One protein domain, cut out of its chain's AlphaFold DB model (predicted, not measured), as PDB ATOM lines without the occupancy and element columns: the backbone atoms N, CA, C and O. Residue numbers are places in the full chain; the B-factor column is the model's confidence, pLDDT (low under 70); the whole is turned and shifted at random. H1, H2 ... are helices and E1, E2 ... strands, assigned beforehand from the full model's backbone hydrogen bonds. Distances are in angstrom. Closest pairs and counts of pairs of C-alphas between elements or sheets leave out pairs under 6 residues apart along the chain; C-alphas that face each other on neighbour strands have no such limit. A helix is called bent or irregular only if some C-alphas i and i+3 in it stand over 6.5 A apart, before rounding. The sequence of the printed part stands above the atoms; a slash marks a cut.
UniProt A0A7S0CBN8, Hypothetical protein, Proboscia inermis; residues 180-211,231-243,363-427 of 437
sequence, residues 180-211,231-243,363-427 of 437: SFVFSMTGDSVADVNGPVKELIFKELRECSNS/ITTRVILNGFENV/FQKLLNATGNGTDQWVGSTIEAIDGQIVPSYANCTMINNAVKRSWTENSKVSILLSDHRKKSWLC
ATOM      1  N   SER A 180      39.306 -40.589  26.480       88.62
ATOM      2  CA  SER A 180      40.004 -41.489  27.390       88.62
ATOM      3  C   SER A 180      39.822 -41.012  28.824       88.62
ATOM      4  O   SER A 180      40.067 -39.843  29.132       88.62
ATOM      5  N   PHE A 181      39.400 -41.923  29.689       88.38
ATOM      6  CA  PHE A 181      39.281 -41.714  31.120       88.38
ATOM      7  C   PHE A 181      40.308 -42.577  31.827       88.38
ATOM      8  O   PHE A 181      40.332 -43.791  31.646       88.38
ATOM      9  N   VAL A 182      41.155 -41.939  32.627       88.94
ATOM     10  CA  VAL A 182      42.172 -42.616  33.423       88.94
ATOM     11  C   VAL A 182      41.724 -42.593  34.871       88.94
ATOM     12  O   VAL A 182      41.519 -41.528  35.447       88.94
ATOM     13  N   PHE A 183      41.603 -43.777  35.446       85.25
ATOM     14  CA  PHE A 183      41.232 -43.995  36.831       85.25
ATOM     15  C   PHE A 183      42.427 -44.619  37.533       85.25
ATOM     16  O   PHE A 183      43.002 -45.575  37.021       85.25
ATOM     17  N   SER A 184      42.822 -44.093  38.682       82.81
ATOM     18  CA  SER A 184      43.963 -44.593  39.450       82.81
ATOM     19  C   SER A 184      43.643 -44.556  40.929       82.81
ATOM     20  O   SER A 184      43.106 -43.549  41.389       82.81
ATOM     21  N   MET A 185      44.038 -45.598  41.660       74.44
ATOM     22  CA  MET A 185      44.089 -45.542  43.111       74.44
ATOM     23  C   MET A 185      45.092 -44.466  43.508       74.44
ATOM     24  O   MET A 185      46.281 -44.550  43.194       74.44
ATOM     25  N   THR A 186      44.624 -43.434  44.191       63.44
ATOM     26  CA  THR A 186      45.522 -42.531  44.909       63.44
ATOM     27  C   THR A 186      45.926 -43.226  46.204       63.44
ATOM     28  O   THR A 186      45.047 -43.629  46.965       63.44
ATOM     29  N   GLY A 187      47.236 -43.383  46.420       48.84
ATOM     30  CA  GLY A 187      47.881 -44.368  47.305       48.84
ATOM     31  C   GLY A 187      47.474 -44.467  48.781       48.84
ATOM     32  O   GLY A 187      47.995 -45.351  49.441       48.84
ATOM     33  N   ASP A 188      46.532 -43.670  49.285       46.62
ATOM     34  CA  ASP A 188      46.062 -43.719  50.683       46.62
ATOM     35  C   ASP A 188      44.526 -43.849  50.817       46.62
ATOM     36  O   ASP A 188      43.957 -43.819  51.912       46.62
ATOM     37  N   SER A 189      43.800 -44.011  49.705       48.62
ATOM     38  CA  SER A 189      42.335 -44.040  49.716       48.62
ATOM     39  C   SER A 189      41.768 -45.465  49.713       48.62
ATOM     40  O   SER A 189      41.522 -46.067  48.674       48.62
ATOM     41  N   VAL A 190      41.417 -45.970  50.898       45.47
ATOM     42  CA  VAL A 190      40.607 -47.194  51.117       45.47
ATOM     43  C   VAL A 190      39.239 -47.173  50.378       45.47
ATOM     44  O   VAL A 190      38.549 -48.185  50.311       45.47
ATOM     45  N   ALA A 191      38.821 -46.053  49.767       47.19
ATOM     46  CA  ALA A 191      37.587 -45.946  48.968       47.19
ATOM     47  C   ALA A 191      37.663 -46.749  47.665       47.19
ATOM     48  O   ALA A 191      36.630 -47.058  47.076       47.19
ATOM     49  N   ASP A 192      38.869 -47.105  47.236       55.31
ATOM     50  CA  ASP A 192      39.110 -47.725  45.941       55.31
ATOM     51  C   ASP A 192      39.109 -49.261  45.984       55.31
ATOM     52  O   ASP A 192      39.206 -49.924  44.946       55.31
ATOM     53  N   VAL A 193      38.923 -49.853  47.172       50.56
ATOM     54  CA  VAL A 193      38.996 -51.310  47.404       50.56
ATOM     55  C   VAL A 193      37.957 -52.093  46.587       50.56
ATOM     56  O   VAL A 193      38.196 -53.241  46.217       50.56
ATOM     57  N   ASN A 194      36.817 -51.483  46.244       52.84
ATOM     58  CA  ASN A 194      35.794 -52.131  45.413       52.84
ATOM     59  C   ASN A 194      36.031 -51.992  43.900       52.84
ATOM     60  O   ASN A 194      35.465 -52.775  43.132       52.84
ATOM     61  N   GLY A 195      36.884 -51.052  43.487       60.62
ATOM     62  CA  GLY A 195      37.249 -50.800  42.098       60.62
ATOM     63  C   GLY A 195      36.096 -50.514  41.123       60.62
ATOM     64  O   GLY A 195      34.925 -50.498  41.498       60.62
ATOM     65  N   PRO A 196      36.419 -50.327  39.833       65.00
ATOM     66  CA  PRO A 196      35.443 -50.054  38.772       65.00
ATOM     67  C   PRO A 196      34.415 -51.156  38.559       65.00
ATOM     68  O   PRO A 196      33.348 -50.923  38.005       65.00
ATOM     69  N   VAL A 197      34.771 -52.387  38.916       68.94
ATOM     70  CA  VAL A 197      34.091 -53.600  38.445       68.94
ATOM     71  C   VAL A 197      32.681 -53.714  39.005       68.94
ATOM     72  O   VAL A 197      31.811 -54.282  38.357       68.94
ATOM     73  N   LYS A 198      32.465 -53.193  40.214       76.38
ATOM     74  CA  LYS A 198      31.140 -53.155  40.835       76.38
ATOM     75  C   LYS A 198      30.349 -51.914  40.446       76.38
ATOM     76  O   LYS A 198      29.145 -51.911  40.603       76.38
ATOM     77  N   GLU A 199      31.019 -50.864  39.984       87.25
ATOM     78  CA  GLU A 199      30.371 -49.595  39.668       87.25
ATOM     79  C   GLU A 199      29.908 -49.537  38.210       87.25
ATOM     80  O   GLU A 199      28.834 -49.020  37.929       87.25
ATOM     81  N   LEU A 200      30.696 -50.044  37.262       89.44
ATOM     82  CA  LEU A 200      30.400 -49.927  35.835       89.44
ATOM     83  C   LEU A 200      29.431 -51.023  35.380       89.44
ATOM     84  O   LEU A 200      29.746 -52.210  35.419       89.44
ATOM     85  N   ILE A 201      28.268 -50.618  34.866       90.88
ATOM     86  CA  ILE A 201      27.287 -51.544  34.295       90.88
ATOM     87  C   ILE A 201      27.466 -51.563  32.783       90.88
ATOM     88  O   ILE A 201      27.246 -50.556  32.108       90.88
ATOM     89  N   PHE A 202      27.811 -52.724  32.233       93.00
ATOM     90  CA  PHE A 202      27.991 -52.914  30.796       93.00
ATOM     91  C   PHE A 202      26.821 -53.656  30.154       93.00
ATOM     92  O   PHE A 202      26.214 -54.540  30.762       93.00
ATOM     93  N   LYS A 203      26.531 -53.328  28.894       93.44
ATOM     94  CA  LYS A 203      25.540 -54.026  28.066       93.44
ATOM     95  C   LYS A 203      26.125 -54.339  26.693       93.44
ATOM     96  O   LYS A 203      26.859 -53.534  26.130       93.44
ATOM     97  N   GLU A 204      25.766 -55.491  26.144       91.75
ATOM     98  CA  GLU A 204      26.084 -55.848  24.763       91.75
ATOM     99  C   GLU A 204      25.072 -55.219  23.804       91.75
ATOM    100  O   GLU A 204      23.855 -55.365  23.956       91.75
ATOM    101  N   LEU A 205      25.593 -54.534  22.796       85.81
ATOM    102  CA  LEU A 205      24.869 -54.050  21.639       85.81
ATOM    103  C   LEU A 205      25.251 -54.934  20.451       85.81
ATOM    104  O   LEU A 205      26.421 -55.022  20.083       85.81
ATOM    105  N   ARG A 206      24.262 -55.610  19.868       83.00
ATOM    106  CA  ARG A 206      24.451 -56.387  18.641       83.00
ATOM    107  C   ARG A 206      24.011 -55.531  17.467       83.00
ATOM    108  O   ARG A 206      22.831 -55.221  17.343       83.00
ATOM    109  N   GLU A 207      24.969 -55.147  16.636       71.38
ATOM    110  CA  GLU A 207      24.721 -54.424  15.394       71.38
ATOM    111  C   GLU A 207      24.781 -55.427  14.237       71.38
ATOM    112  O   GLU A 207      25.813 -56.059  13.983       71.38
ATOM    113  N   CYS A 208      23.654 -55.585  13.544       58.81
ATOM    114  CA  CYS A 208      23.599 -56.296  12.274       58.81
ATOM    115  C   CYS A 208      23.925 -55.294  11.166       58.81
ATOM    116  O   CYS A 208      23.114 -54.422  10.858       58.81
ATOM    117  N   SER A 209      25.110 -55.399  10.569       56.00
ATOM    118  CA  SER A 209      25.425 -54.636   9.365       56.00
ATOM    119  C   SER A 209      24.732 -55.300   8.173       56.00
ATOM    120  O   SER A 209      25.303 -56.195   7.548       56.00
ATOM    121  N   ASN A 210      23.506 -54.887   7.863       48.91
ATOM    122  CA  ASN A 210      22.952 -55.146   6.540       48.91
ATOM    123  C   ASN A 210      23.571 -54.118   5.592       48.91
ATOM    124  O   ASN A 210      23.206 -52.943   5.599       48.91
ATOM    125  N   SER A 211      24.567 -54.551   4.821       46.62
ATOM    126  CA  SER A 211      24.946 -53.849   3.602       46.62
ATOM    127  C   SER A 211      23.799 -54.030   2.618       46.62
ATOM    128  O   SER A 211      23.680 -55.095   2.024       46.62
ATOM    129  N   ILE A 231      27.299 -60.286  12.498       67.31
ATOM    130  CA  ILE A 231      26.871 -59.684  13.761       67.31
ATOM    131  C   ILE A 231      28.120 -59.135  14.444       67.31
ATOM    132  O   ILE A 231      28.985 -59.898  14.880       67.31
ATOM    133  N   THR A 232      28.220 -57.814  14.538       73.75
ATOM    134  CA  THR A 232      29.260 -57.177  15.347       73.75
ATOM    135  C   THR A 232      28.700 -56.930  16.739       73.75
ATOM    136  O   THR A 232      27.611 -56.377  16.896       73.75
ATOM    137  N   THR A 233      29.407 -57.411  17.762       82.69
ATOM    138  CA  THR A 233      29.026 -57.169  19.153       82.69
ATOM    139  C   THR A 233      29.901 -56.052  19.689       82.69
ATOM    140  O   THR A 233      31.128 -56.117  19.628       82.69
ATOM    141  N   ARG A 234      29.267 -55.001  20.195       87.75
ATOM    142  CA  ARG A 234      29.937 -53.901  20.881       87.75
ATOM    143  C   ARG A 234      29.488 -53.877  22.327       87.75
ATOM    144  O   ARG A 234      28.331 -54.151  22.629       87.75
ATOM    145  N   VAL A 235      30.397 -53.530  23.227       91.88
ATOM    146  CA  VAL A 235      30.060 -53.349  24.640       91.88
ATOM    147  C   VAL A 235      29.880 -51.863  24.901       91.88
ATOM    148  O   VAL A 235      30.752 -51.058  24.569       91.88
ATOM    149  N   ILE A 236      28.738 -51.504  25.478       92.56
ATOM    150  CA  ILE A 236      28.404 -50.134  25.863       92.56
ATOM    151  C   ILE A 236      28.377 -49.985  27.381       92.56
ATOM    152  O   ILE A 236      28.019 -50.913  28.112       92.56
ATOM    153  N   LEU A 237      28.702 -48.784  27.849       92.44
ATOM    154  CA  LEU A 237      28.470 -48.362  29.223       92.44
ATOM    155  C   LEU A 237      26.977 -48.081  29.410       92.44
ATOM    156  O   LEU A 237      26.458 -47.080  28.929       92.44
ATOM    157  N   ASN A 238      26.265 -48.977  30.080       91.62
ATOM    158  CA  ASN A 238      24.817 -48.896  30.264       91.62
ATOM    159  C   ASN A 238      24.412 -48.047  31.476       91.62
ATOM    160  O   ASN A 238      23.290 -47.552  31.525       91.62
ATOM    161  N   GLY A 239      25.305 -47.879  32.446       90.44
ATOM    162  CA  GLY A 239      25.037 -47.083  33.633       90.44
ATOM    163  C   GLY A 239      26.066 -47.311  34.727       90.44
ATOM    164  O   GLY A 239      27.123 -47.899  34.490       90.44
ATOM    165  N   PHE A 240      25.711 -46.852  35.923       89.94
ATOM    166  CA  PHE A 240      26.520 -46.993  37.125       89.94
ATOM    167  C   PHE A 240      25.684 -47.605  38.237       89.94
ATOM    168  O   PHE A 240      24.520 -47.234  38.409       89.94
ATOM    169  N   GLU A 241      26.282 -48.509  38.996       89.38
ATOM    170  CA  GLU A 241      25.752 -48.960  40.273       89.38
ATOM    171  C   GLU A 241      26.329 -48.084  41.388       89.38
ATOM    172  O   GLU A 241      27.507 -47.718  41.369       89.38
ATOM    173  N   ASN A 242      25.499 -47.723  42.367       88.19
ATOM    174  CA  ASN A 242      26.006 -47.050  43.555       88.19
ATOM    175  C   ASN A 242      26.851 -48.036  44.372       88.19
ATOM    176  O   ASN A 242      26.535 -49.220  44.465       88.19
ATOM    177  N   VAL A 243      27.905 -47.535  45.004       86.69
ATOM    178  CA  VAL A 243      28.848 -48.349  45.775       86.69
ATOM    179  C   VAL A 243      28.663 -48.137  47.274       86.69
ATOM    180  O   VAL A 243      28.043 -47.167  47.711       86.69
ATOM    181  N   PHE A 363      34.171 -43.613  39.873       81.69
ATOM    182  CA  PHE A 363      34.108 -43.514  38.409       81.69
ATOM    183  C   PHE A 363      33.007 -42.548  37.963       81.69
ATOM    184  O   PHE A 363      33.232 -41.670  37.126       81.69
ATOM    185  N   GLN A 364      31.833 -42.646  38.580       84.75
ATOM    186  CA  GLN A 364      30.693 -41.770  38.368       84.75
ATOM    187  C   GLN A 364      31.048 -40.333  38.763       84.75
ATOM    188  O   GLN A 364      30.698 -39.388  38.053       84.75
ATOM    189  N   LYS A 365      31.780 -40.138  39.867       80.25
ATOM    190  CA  LYS A 365      32.279 -38.814  40.278       80.25
ATOM    191  C   LYS A 365      33.253 -38.226  39.254       80.25
ATOM    192  O   LYS A 365      33.062 -37.075  38.862       80.25
ATOM    193  N   LEU A 366      34.222 -39.004  38.765       79.69
ATOM    194  CA  LEU A 366      35.175 -38.535  37.752       79.69
ATOM    195  C   LEU A 366      34.473 -38.147  36.445       79.69
ATOM    196  O   LEU A 366      34.753 -37.096  35.870       79.69
ATOM    197  N   LEU A 367      33.521 -38.964  35.992       80.69
ATOM    198  CA  LEU A 367      32.752 -38.678  34.782       80.69
ATOM    199  C   LEU A 367      31.898 -37.415  34.942       80.69
ATOM    200  O   LEU A 367      31.879 -36.576  34.040       80.69
ATOM    201  N   ASN A 368      31.275 -37.217  36.108       79.44
ATOM    202  CA  ASN A 368      30.534 -35.991  36.421       79.44
ATOM    203  C   ASN A 368      31.434 -34.746  36.437       79.44
ATOM    204  O   ASN A 368      31.021 -33.695  35.949       79.44
ATOM    205  N   ALA A 369      32.666 -34.860  36.946       73.62
ATOM    206  CA  ALA A 369      33.619 -33.750  37.012       73.62
ATOM    207  C   ALA A 369      34.020 -33.214  35.627       73.62
ATOM    208  O   ALA A 369      34.500 -32.090  35.513       73.62
ATOM    209  N   THR A 370      33.774 -33.970  34.550       68.56
ATOM    210  CA  THR A 370      34.051 -33.507  33.184       68.56
ATOM    211  C   THR A 370      33.046 -32.494  32.619       68.56
ATOM    212  O   THR A 370      33.099 -32.192  31.429       68.56
ATOM    213  N   GLY A 371      32.159 -31.943  33.457       58.69
ATOM    214  CA  GLY A 371      31.301 -30.789  33.148       58.69
ATOM    215  C   GLY A 371      29.998 -31.123  32.422       58.69
ATOM    216  O   GLY A 371      29.048 -30.350  32.479       58.69
ATOM    217  N   ASN A 372      29.917 -32.301  31.806       61.09
ATOM    218  CA  ASN A 372      28.766 -32.717  31.001       61.09
ATOM    219  C   ASN A 372      27.850 -33.736  31.705       61.09
ATOM    220  O   ASN A 372      26.865 -34.188  31.121       61.09
ATOM    221  N   GLY A 373      28.164 -34.089  32.956       64.06
ATOM    222  CA  GLY A 373      27.441 -35.096  33.726       64.06
ATOM    223  C   GLY A 373      27.674 -36.531  33.236       64.06
ATOM    224  O   GLY A 373      28.155 -36.794  32.135       64.06
ATOM    225  N   THR A 374      27.326 -37.489  34.086       62.94
ATOM    226  CA  THR A 374      27.437 -38.933  33.815       62.94
ATOM    227  C   THR A 374      26.521 -39.397  32.695       62.94
ATOM    228  O   THR A 374      26.923 -40.245  31.900       62.94
ATOM    229  N   ASP A 375      25.362 -38.761  32.547       70.31
ATOM    230  CA  ASP A 375      24.402 -39.040  31.477       70.31
ATOM    231  C   ASP A 375      24.978 -38.811  30.074       70.31
ATOM    232  O   ASP A 375      24.444 -39.347  29.101       70.31
ATOM    233  N   GLN A 376      26.066 -38.038  29.930       76.00
ATOM    234  CA  GLN A 376      26.697 -37.868  28.624       76.00
ATOM    235  C   GLN A 376      27.289 -39.189  28.104       76.00
ATOM    236  O   GLN A 376      27.141 -39.501  26.920       76.00
ATOM    237  N   TRP A 377      27.928 -39.953  28.986       84.88
ATOM    238  CA  TRP A 377      28.742 -41.119  28.628       84.88
ATOM    239  C   TRP A 377      27.986 -42.444  28.752       84.88
ATOM    240  O   TRP A 377      28.447 -43.474  28.263       84.88
ATOM    241  N   VAL A 378      26.802 -42.429  29.366       87.75
ATOM    242  CA  VAL A 378      25.881 -43.564  29.304       87.75
ATOM    243  C   VAL A 378      25.429 -43.769  27.854       87.75
ATOM    244  O   VAL A 378      24.972 -42.846  27.179       87.75
ATOM    245  N   GLY A 379      25.571 -44.999  27.372       87.56
ATOM    246  CA  GLY A 379      25.354 -45.403  25.985       87.56
ATOM    247  C   GLY A 379      26.606 -45.342  25.106       87.56
ATOM    248  O   GLY A 379      26.530 -45.748  23.948       87.56
ATOM    249  N   SER A 380      27.744 -44.865  25.621       91.12
ATOM    250  CA  SER A 380      29.012 -44.878  24.886       91.12
ATOM    251  C   SER A 380      29.572 -46.294  24.744       91.12
ATOM    252  O   SER A 380      29.484 -47.098  25.673       91.12
ATOM    253  N   THR A 381      30.182 -46.588  23.597       92.56
ATOM    254  CA  THR A 381      30.922 -47.831  23.351       92.56
ATOM    255  C   THR A 381      32.288 -47.785  24.021       92.56
ATOM    256  O   THR A 381      32.895 -46.721  24.164       92.56
ATOM    257  N   ILE A 382      32.772 -48.950  24.440       93.50
ATOM    258  CA  ILE A 382      34.114 -49.122  24.993       93.50
ATOM    259  C   ILE A 382      35.030 -49.542  23.851       93.50
ATOM    260  O   ILE A 382      34.934 -50.663  23.358       93.50
ATOM    261  N   GLU A 383      35.906 -48.637  23.427       91.88
ATOM    262  CA  GLU A 383      36.783 -48.857  22.270       91.88
ATOM    263  C   GLU A 383      38.145 -49.420  22.682       91.88
ATOM    264  O   GLU A 383      38.759 -50.166  21.926       91.88
ATOM    265  N   ALA A 384      38.634 -49.075  23.876       92.69
ATOM    266  CA  ALA A 384      39.905 -49.579  24.385       92.69
ATOM    267  C   ALA A 384      39.960 -49.611  25.916       92.69
ATOM    268  O   ALA A 384      39.366 -48.764  26.589       92.69
ATOM    269  N   ILE A 385      40.733 -50.558  26.449       93.38
ATOM    270  CA  ILE A 385      41.113 -50.648  27.862       93.38
ATOM    271  C   ILE A 385      42.642 -50.657  27.921       93.38
ATOM    272  O   ILE A 385      43.282 -51.458  27.247       93.38
ATOM    273  N   ASP A 386      43.234 -49.721  28.660       92.44
ATOM    274  CA  ASP A 386      44.689 -49.528  28.784       92.44
ATOM    275  C   ASP A 386      45.420 -49.407  27.443       92.44
ATOM    276  O   ASP A 386      46.525 -49.909  27.249       92.44
ATOM    277  N   GLY A 387      44.774 -48.738  26.486       89.44
ATOM    278  CA  GLY A 387      45.293 -48.560  25.129       89.44
ATOM    279  C   GLY A 387      45.163 -49.797  24.233       89.44
ATOM    280  O   GLY A 387      45.493 -49.709  23.053       89.44
ATOM    281  N   GLN A 388      44.653 -50.922  24.742       91.31
ATOM    282  CA  GLN A 388      44.352 -52.107  23.941       91.31
ATOM    283  C   GLN A 388      42.932 -52.026  23.389       91.31
ATOM    284  O   GLN A 388      41.975 -51.868  24.147       91.31
ATOM    285  N   ILE A 389      42.798 -52.141  22.067       90.31
ATOM    286  CA  ILE A 389      41.510 -52.057  21.371       90.31
ATOM    287  C   ILE A 389      40.619 -53.236  21.772       90.31
ATOM    288  O   ILE A 389      41.054 -54.389  21.785       90.31
ATOM    289  N   VAL A 390      39.354 -52.942  22.067       90.75
ATOM    290  CA  VAL A 390      38.337 -53.950  22.359       90.75
ATOM    291  C   VAL A 390      37.942 -54.663  21.060       90.75
ATOM    292  O   VAL A 390      37.478 -54.013  20.121       90.75
ATOM    293  N   PRO A 391      38.094 -55.996  20.968       88.25
ATOM    294  CA  PRO A 391      37.725 -56.720  19.761       88.25
ATOM    295  C   PRO A 391      36.202 -56.802  19.592       88.25
ATOM    296  O   PRO A 391      35.452 -56.848  20.563       88.25
ATOM    297  N   SER A 392      35.740 -56.942  18.348       84.88
ATOM    298  CA  SER A 392      34.311 -57.008  17.981       84.88
ATOM    299  C   SER A 392      33.549 -58.243  18.490       84.88
ATOM    300  O   SER A 392      32.350 -58.376  18.247       84.88
ATOM    301  N   TYR A 393      34.249 -59.190  19.118       86.88
ATOM    302  CA  TYR A 393      33.678 -60.376  19.762       86.88
ATOM    303  C   TYR A 393      33.701 -60.277  21.295       86.88
ATOM    304  O   TYR A 393      33.334 -61.237  21.974       86.88
ATOM    305  N   ALA A 394      34.162 -59.153  21.854       90.69
ATOM    306  CA  ALA A 394      34.180 -58.951  23.293       90.69
ATOM    307  C   ALA A 394      32.754 -58.912  23.856       90.69
ATOM    308  O   ALA A 394      31.864 -58.263  23.310       90.69
ATOM    309  N   ASN A 395      32.569 -59.588  24.985       92.56
ATOM    310  CA  ASN A 395      31.332 -59.585  25.761       92.56
ATOM    311  C   ASN A 395      31.519 -58.806  27.074       92.56
ATOM    312  O   ASN A 395      32.649 -58.471  27.454       92.56
ATOM    313  N   CYS A 396      30.427 -58.534  27.796       93.12
ATOM    314  CA  CYS A 396      30.496 -57.773  29.054       93.12
ATOM    315  C   CYS A 396      31.442 -58.414  30.083       93.12
ATOM    316  O   CYS A 396      32.155 -57.711  30.798       93.12
ATOM    317  N   THR A 397      31.489 -59.747  30.141       91.62
ATOM    318  CA  THR A 397      32.351 -60.494  31.067       91.62
ATOM    319  C   THR A 397      33.832 -60.280  30.763       91.62
ATOM    320  O   THR A 397      34.627 -60.090  31.681       91.62
ATOM    321  N   MET A 398      34.220 -60.268  29.487       94.31
ATOM    322  CA  MET A 398      35.597 -60.002  29.062       94.31
ATOM    323  C   MET A 398      36.036 -58.587  29.439       94.31
ATOM    324  O   MET A 398      37.128 -58.421  29.978       94.31
ATOM    325  N   ILE A 399      35.171 -57.593  29.218       93.69
ATOM    326  CA  ILE A 399      35.423 -56.199  29.607       93.69
ATOM    327  C   ILE A 399      35.565 -56.079  31.123       93.69
ATOM    328  O   ILE A 399      36.570 -55.556  31.597       93.69
ATOM    329  N   ASN A 400      34.621 -56.630  31.890       92.00
ATOM    330  CA  ASN A 400      34.685 -56.633  33.352       92.00
ATOM    331  C   ASN A 400      35.969 -57.281  33.870       92.00
ATOM    332  O   ASN A 400      36.617 -56.742  34.764       92.00
ATOM    333  N   ASN A 401      36.371 -58.412  33.291       91.56
ATOM    334  CA  ASN A 401      37.600 -59.098  33.674       91.56
ATOM    335  C   ASN A 401      38.855 -58.294  33.321       91.56
ATOM    336  O   ASN A 401      39.787 -58.270  34.120       91.56
ATOM    337  N   ALA A 402      38.888 -57.631  32.161       92.62
ATOM    338  CA  ALA A 402      40.004 -56.776  31.761       92.62
ATOM    339  C   ALA A 402      40.139 -55.562  32.693       92.62
ATOM    340  O   ALA A 402      41.217 -55.307  33.226       92.62
ATOM    341  N   VAL A 403      39.025 -54.882  32.968       91.62
ATOM    342  CA  VAL A 403      38.959 -53.754  33.905       91.62
ATOM    343  C   VAL A 403      39.363 -54.187  35.318       91.62
ATOM    344  O   VAL A 403      40.180 -53.524  35.956       91.62
ATOM    345  N   LYS A 404      38.852 -55.331  35.794       89.38
ATOM    346  CA  LYS A 404      39.213 -55.911  37.095       89.38
ATOM    347  C   LYS A 404      40.701 -56.200  37.190       89.38
ATOM    348  O   LYS A 404      41.329 -55.827  38.173       89.38
ATOM    349  N   ARG A 405      41.249 -56.868  36.174       90.00
ATOM    350  CA  ARG A 405      42.662 -57.233  36.122       90.00
ATOM    351  C   ARG A 405      43.538 -55.991  36.182       90.00
ATOM    352  O   ARG A 405      44.400 -55.915  37.043       90.00
ATOM    353  N   SER A 406      43.256 -55.013  35.328       90.38
ATOM    354  CA  SER A 406      44.014 -53.767  35.285       90.38
ATOM    355  C   SER A 406      43.982 -53.024  36.619       90.38
ATOM    356  O   SER A 406      45.017 -52.615  37.141       90.38
ATOM    357  N   TRP A 407      42.805 -52.955  37.244       88.00
ATOM    358  CA  TRP A 407      42.661 -52.349  38.561       88.00
ATOM    359  C   TRP A 407      43.461 -53.078  39.646       88.00
ATOM    360  O   TRP A 407      44.146 -52.435  40.431       88.00
ATOM    361  N   THR A 408      43.397 -54.409  39.693       85.50
ATOM    362  CA  THR A 408      44.103 -55.210  40.703       85.50
ATOM    363  C   THR A 408      45.619 -55.226  40.492       85.50
ATOM    364  O   THR A 408      46.357 -55.183  41.470       85.50
ATOM    365  N   GLU A 409      46.092 -55.287  39.247       87.69
ATOM    366  CA  GLU A 409      47.523 -55.401  38.930       87.69
ATOM    367  C   GLU A 409      48.227 -54.040  38.917       87.69
ATOM    368  O   GLU A 409      49.316 -53.902  39.469       87.69
ATOM    369  N   ASN A 410      47.603 -53.025  38.317       87.44
ATOM    370  CA  ASN A 410      48.239 -51.730  38.071       87.44
ATOM    371  C   ASN A 410      47.739 -50.628  39.006       87.44
ATOM    372  O   ASN A 410      48.227 -49.500  38.923       87.44
ATOM    373  N   SER A 411      46.733 -50.911  39.846       86.12
ATOM    374  CA  SER A 411      46.027 -49.892  40.644       86.12
ATOM    375  C   SER A 411      45.510 -48.730  39.785       86.12
ATOM    376  O   SER A 411      45.356 -47.602  40.246       86.12
ATOM    377  N   LYS A 412      45.301 -48.984  38.491       88.88
ATOM    378  CA  LYS A 412      45.000 -47.980  37.479       88.88
ATOM    379  C   LYS A 412      44.345 -48.662  36.293       88.88
ATOM    380  O   LYS A 412      44.807 -49.712  35.886       88.88
ATOM    381  N   VAL A 413      43.321 -48.039  35.724       90.69
ATOM    382  CA  VAL A 413      42.701 -48.462  34.469       90.69
ATOM    383  C   VAL A 413      42.423 -47.245  33.594       90.69
ATOM    384  O   VAL A 413      41.962 -46.209  34.072       90.69
ATOM    385  N   SER A 414      42.704 -47.350  32.302       92.06
ATOM    386  CA  SER A 414      42.323 -46.366  31.291       92.06
ATOM    387  C   SER A 414      41.208 -46.940  30.430       92.06
ATOM    388  O   SER A 414      41.385 -47.992  29.829       92.06
ATOM    389  N   ILE A 415      40.079 -46.248  30.314       92.56
ATOM    390  CA  ILE A 415      38.957 -46.665  29.465       92.56
ATOM    391  C   ILE A 415      38.728 -45.599  28.401       92.56
ATOM    392  O   ILE A 415      38.502 -44.431  28.715       92.56
ATOM    393  N   LEU A 416      38.774 -46.004  27.135       92.25
ATOM    394  CA  LEU A 416      38.409 -45.158  26.008       92.25
ATOM    395  C   LEU A 416      36.925 -45.352  25.692       92.25
ATOM    396  O   LEU A 416      36.520 -46.416  25.221       92.25
ATOM    397  N   LEU A 417      36.136 -44.309  25.939       92.44
ATOM    398  CA  LEU A 417      34.712 -44.271  25.625       92.44
ATOM    399  C   LEU A 417      34.472 -43.503  24.326       92.44
ATOM    400  O   LEU A 417      35.076 -42.454  24.101       92.44
ATOM    401  N   SER A 418      33.552 -44.000  23.503       91.50
ATOM    402  CA  SER A 418      33.121 -43.380  22.249       91.50
ATOM    403  C   SER A 418      31.611 -43.144  22.266       91.50
ATOM    404  O   SER A 418      30.825 -44.057  22.510       91.50
ATOM    405  N   ASP A 419      31.169 -41.907  22.041       90.12
ATOM    406  CA  ASP A 419      29.756 -41.585  21.821       90.12
ATOM    407  C   ASP A 419      29.321 -42.175  20.471       90.12
ATOM    408  O   ASP A 419      29.471 -41.561  19.410       90.12
ATOM    409  N   HIS A 420      28.767 -43.388  20.531       84.12
ATOM    410  CA  HIS A 420      28.300 -44.129  19.366       84.12
ATOM    411  C   HIS A 420      27.276 -43.340  18.541       84.12
ATOM    412  O   HIS A 420      27.280 -43.428  17.318       84.12
ATOM    413  N   ARG A 421      26.418 -42.526  19.167       84.12
ATOM    414  CA  ARG A 421      25.413 -41.740  18.432       84.12
ATOM    415  C   ARG A 421      26.058 -40.619  17.653       84.12
ATOM    416  O   ARG A 421      25.707 -40.405  16.497       84.12
ATOM    417  N   LYS A 422      27.015 -39.929  18.272       87.88
ATOM    418  CA  LYS A 422      27.777 -38.870  17.615       87.88
ATOM    419  C   LYS A 422      28.612 -39.437  16.472       87.88
ATOM    420  O   LYS A 422      28.576 -38.886  15.379       87.88
ATOM    421  N   LYS A 423      29.280 -40.575  16.686       87.50
ATOM    422  CA  LYS A 423      30.016 -41.293  15.634       87.50
ATOM    423  C   LYS A 423      29.087 -41.733  14.494       87.50
ATOM    424  O   LYS A 423      29.389 -41.482  13.334       87.50
ATOM    425  N   SER A 424      27.921 -42.294  14.806       84.81
ATOM    426  CA  SER A 424      26.913 -42.677  13.808       84.81
ATOM    427  C   SER A 424      26.352 -41.477  13.039       84.81
ATOM    428  O   SER A 424      26.187 -41.555  11.824       84.81
ATOM    429  N   TRP A 425      26.103 -40.347  13.708       88.44
ATOM    430  CA  TRP A 425      25.716 -39.094  13.053       88.44
ATOM    431  C   TRP A 425      26.805 -38.612  12.087       88.44
ATOM    432  O   TRP A 425      26.506 -38.345  10.927       88.44
ATOM    433  N   LEU A 426      28.070 -38.606  12.519       89.19
ATOM    434  CA  LEU A 426      29.220 -38.279  11.673       89.19
ATOM    435  C   LEU A 426      29.304 -39.190  10.436       89.19
ATOM    436  O   LEU A 426      29.517 -38.717   9.317       89.19
ATOM    437  N   CYS A 427      29.080 -40.495  10.597       85.62
ATOM    438  CA  CYS A 427      29.041 -41.432   9.473       85.62
ATOM    439  C   CYS A 427      27.925 -41.104   8.470       85.62
ATOM    440  O   CYS A 427      28.154 -41.246   7.271       85.62
TER     441      CYS A 427
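AT A GLANCE: This is residues 180 to 211, 231 to 243 and 363 to 427 of the 437 residues of the protein "Hypothetical protein" of Proboscia inermis (UniProt A0A7S0CBN8). A three-stranded sheet, E1, E5 and E4, and a long two-stranded ribbon, E2 and E3, form a loose sandwich, only partly face to face and with their strands crossed. The helix H3 covers one face of the three-stranded sheet, and its first residues reach the ribbon. The 110 printed residues hold four named helices and five named strands, in the order E1 H1 E2 E3 H2 E4 H3 E5 H4; the class is mixed, helices and strands, and both sheets are antiparallel. The whole is compact, with a radius of gyration of the C-alphas of 14.2 A, yet elongated, spanning 52 by 29 by 23 A.

HOW THE PARTS SIT: The edge strand E1, residues 180 to 184, is antiparallel to the inner strand E5, residues 412 to 418; N 181 and O 415 are 2.8 A apart, within hydrogen-bond range. On the other side of E5 is E4, residues 381 to 385, also antiparallel, with N 383 and O 416 2.9 A apart. H3, residues 396 to 410, is on one face of this sheet, making two layers, a sheet with a helix over it. Its height over the sheet is 8.3 A; it lies over E5 and E4 and runs slantwise to the strands, only just, at 32 degrees to E4 on the local plane. H1, residues 195 to 199, touches H3, the closest C-alphas being those of Val 197 and Lys 404, 5.8 A apart. H1 is irregular, but only just: C-alphas 195 and 198 are 6.7 A apart. E2, residues 200 to 208, and E3, residues 231 to 240, are antiparallel, with N 205 and O 234 2.8 A apart. The closest C-alphas of E3 and E4 are those of Ile 236 and Thr 381, 4.2 A apart. H2, residues 363 to 369, only grazes the three-stranded sheet and only just touches H1, with 3 pairs of C-alphas within 8 A, the closest being Pro 196 and Phe 363, 6.7 A. H4, residues 420 to 427, is not on that sheet and touches no helix. Every O i to N i+4 pair is within hydrogen-bond range in H2, H3 and H4; in H1 0 of 1 is, against 1 of 2 O i to N i+3 pairs.

IN THESE COORDINATES: E1 begins at C-alpha 180, (40.004, -41.489, 27.390). E2 is 25.3 A long, E3 26.6 A, H3 20.8 A and E5 19.9 A. H4 ends at C-alpha 427, (29.041, -41.432, 9.473).

THE WHOLE: The C-alphas farthest apart, of Asp 188 and Ser 211, are 52.6 A apart. Residues 212 to 230 and 244 to 362 are not printed, with C-alpha gaps of 11.9 A and 10.3 A. The link H2 to E4 is long. pLDDT is under 70 at residues 186 to 197, 208 to 211, 231 and 370 to 374.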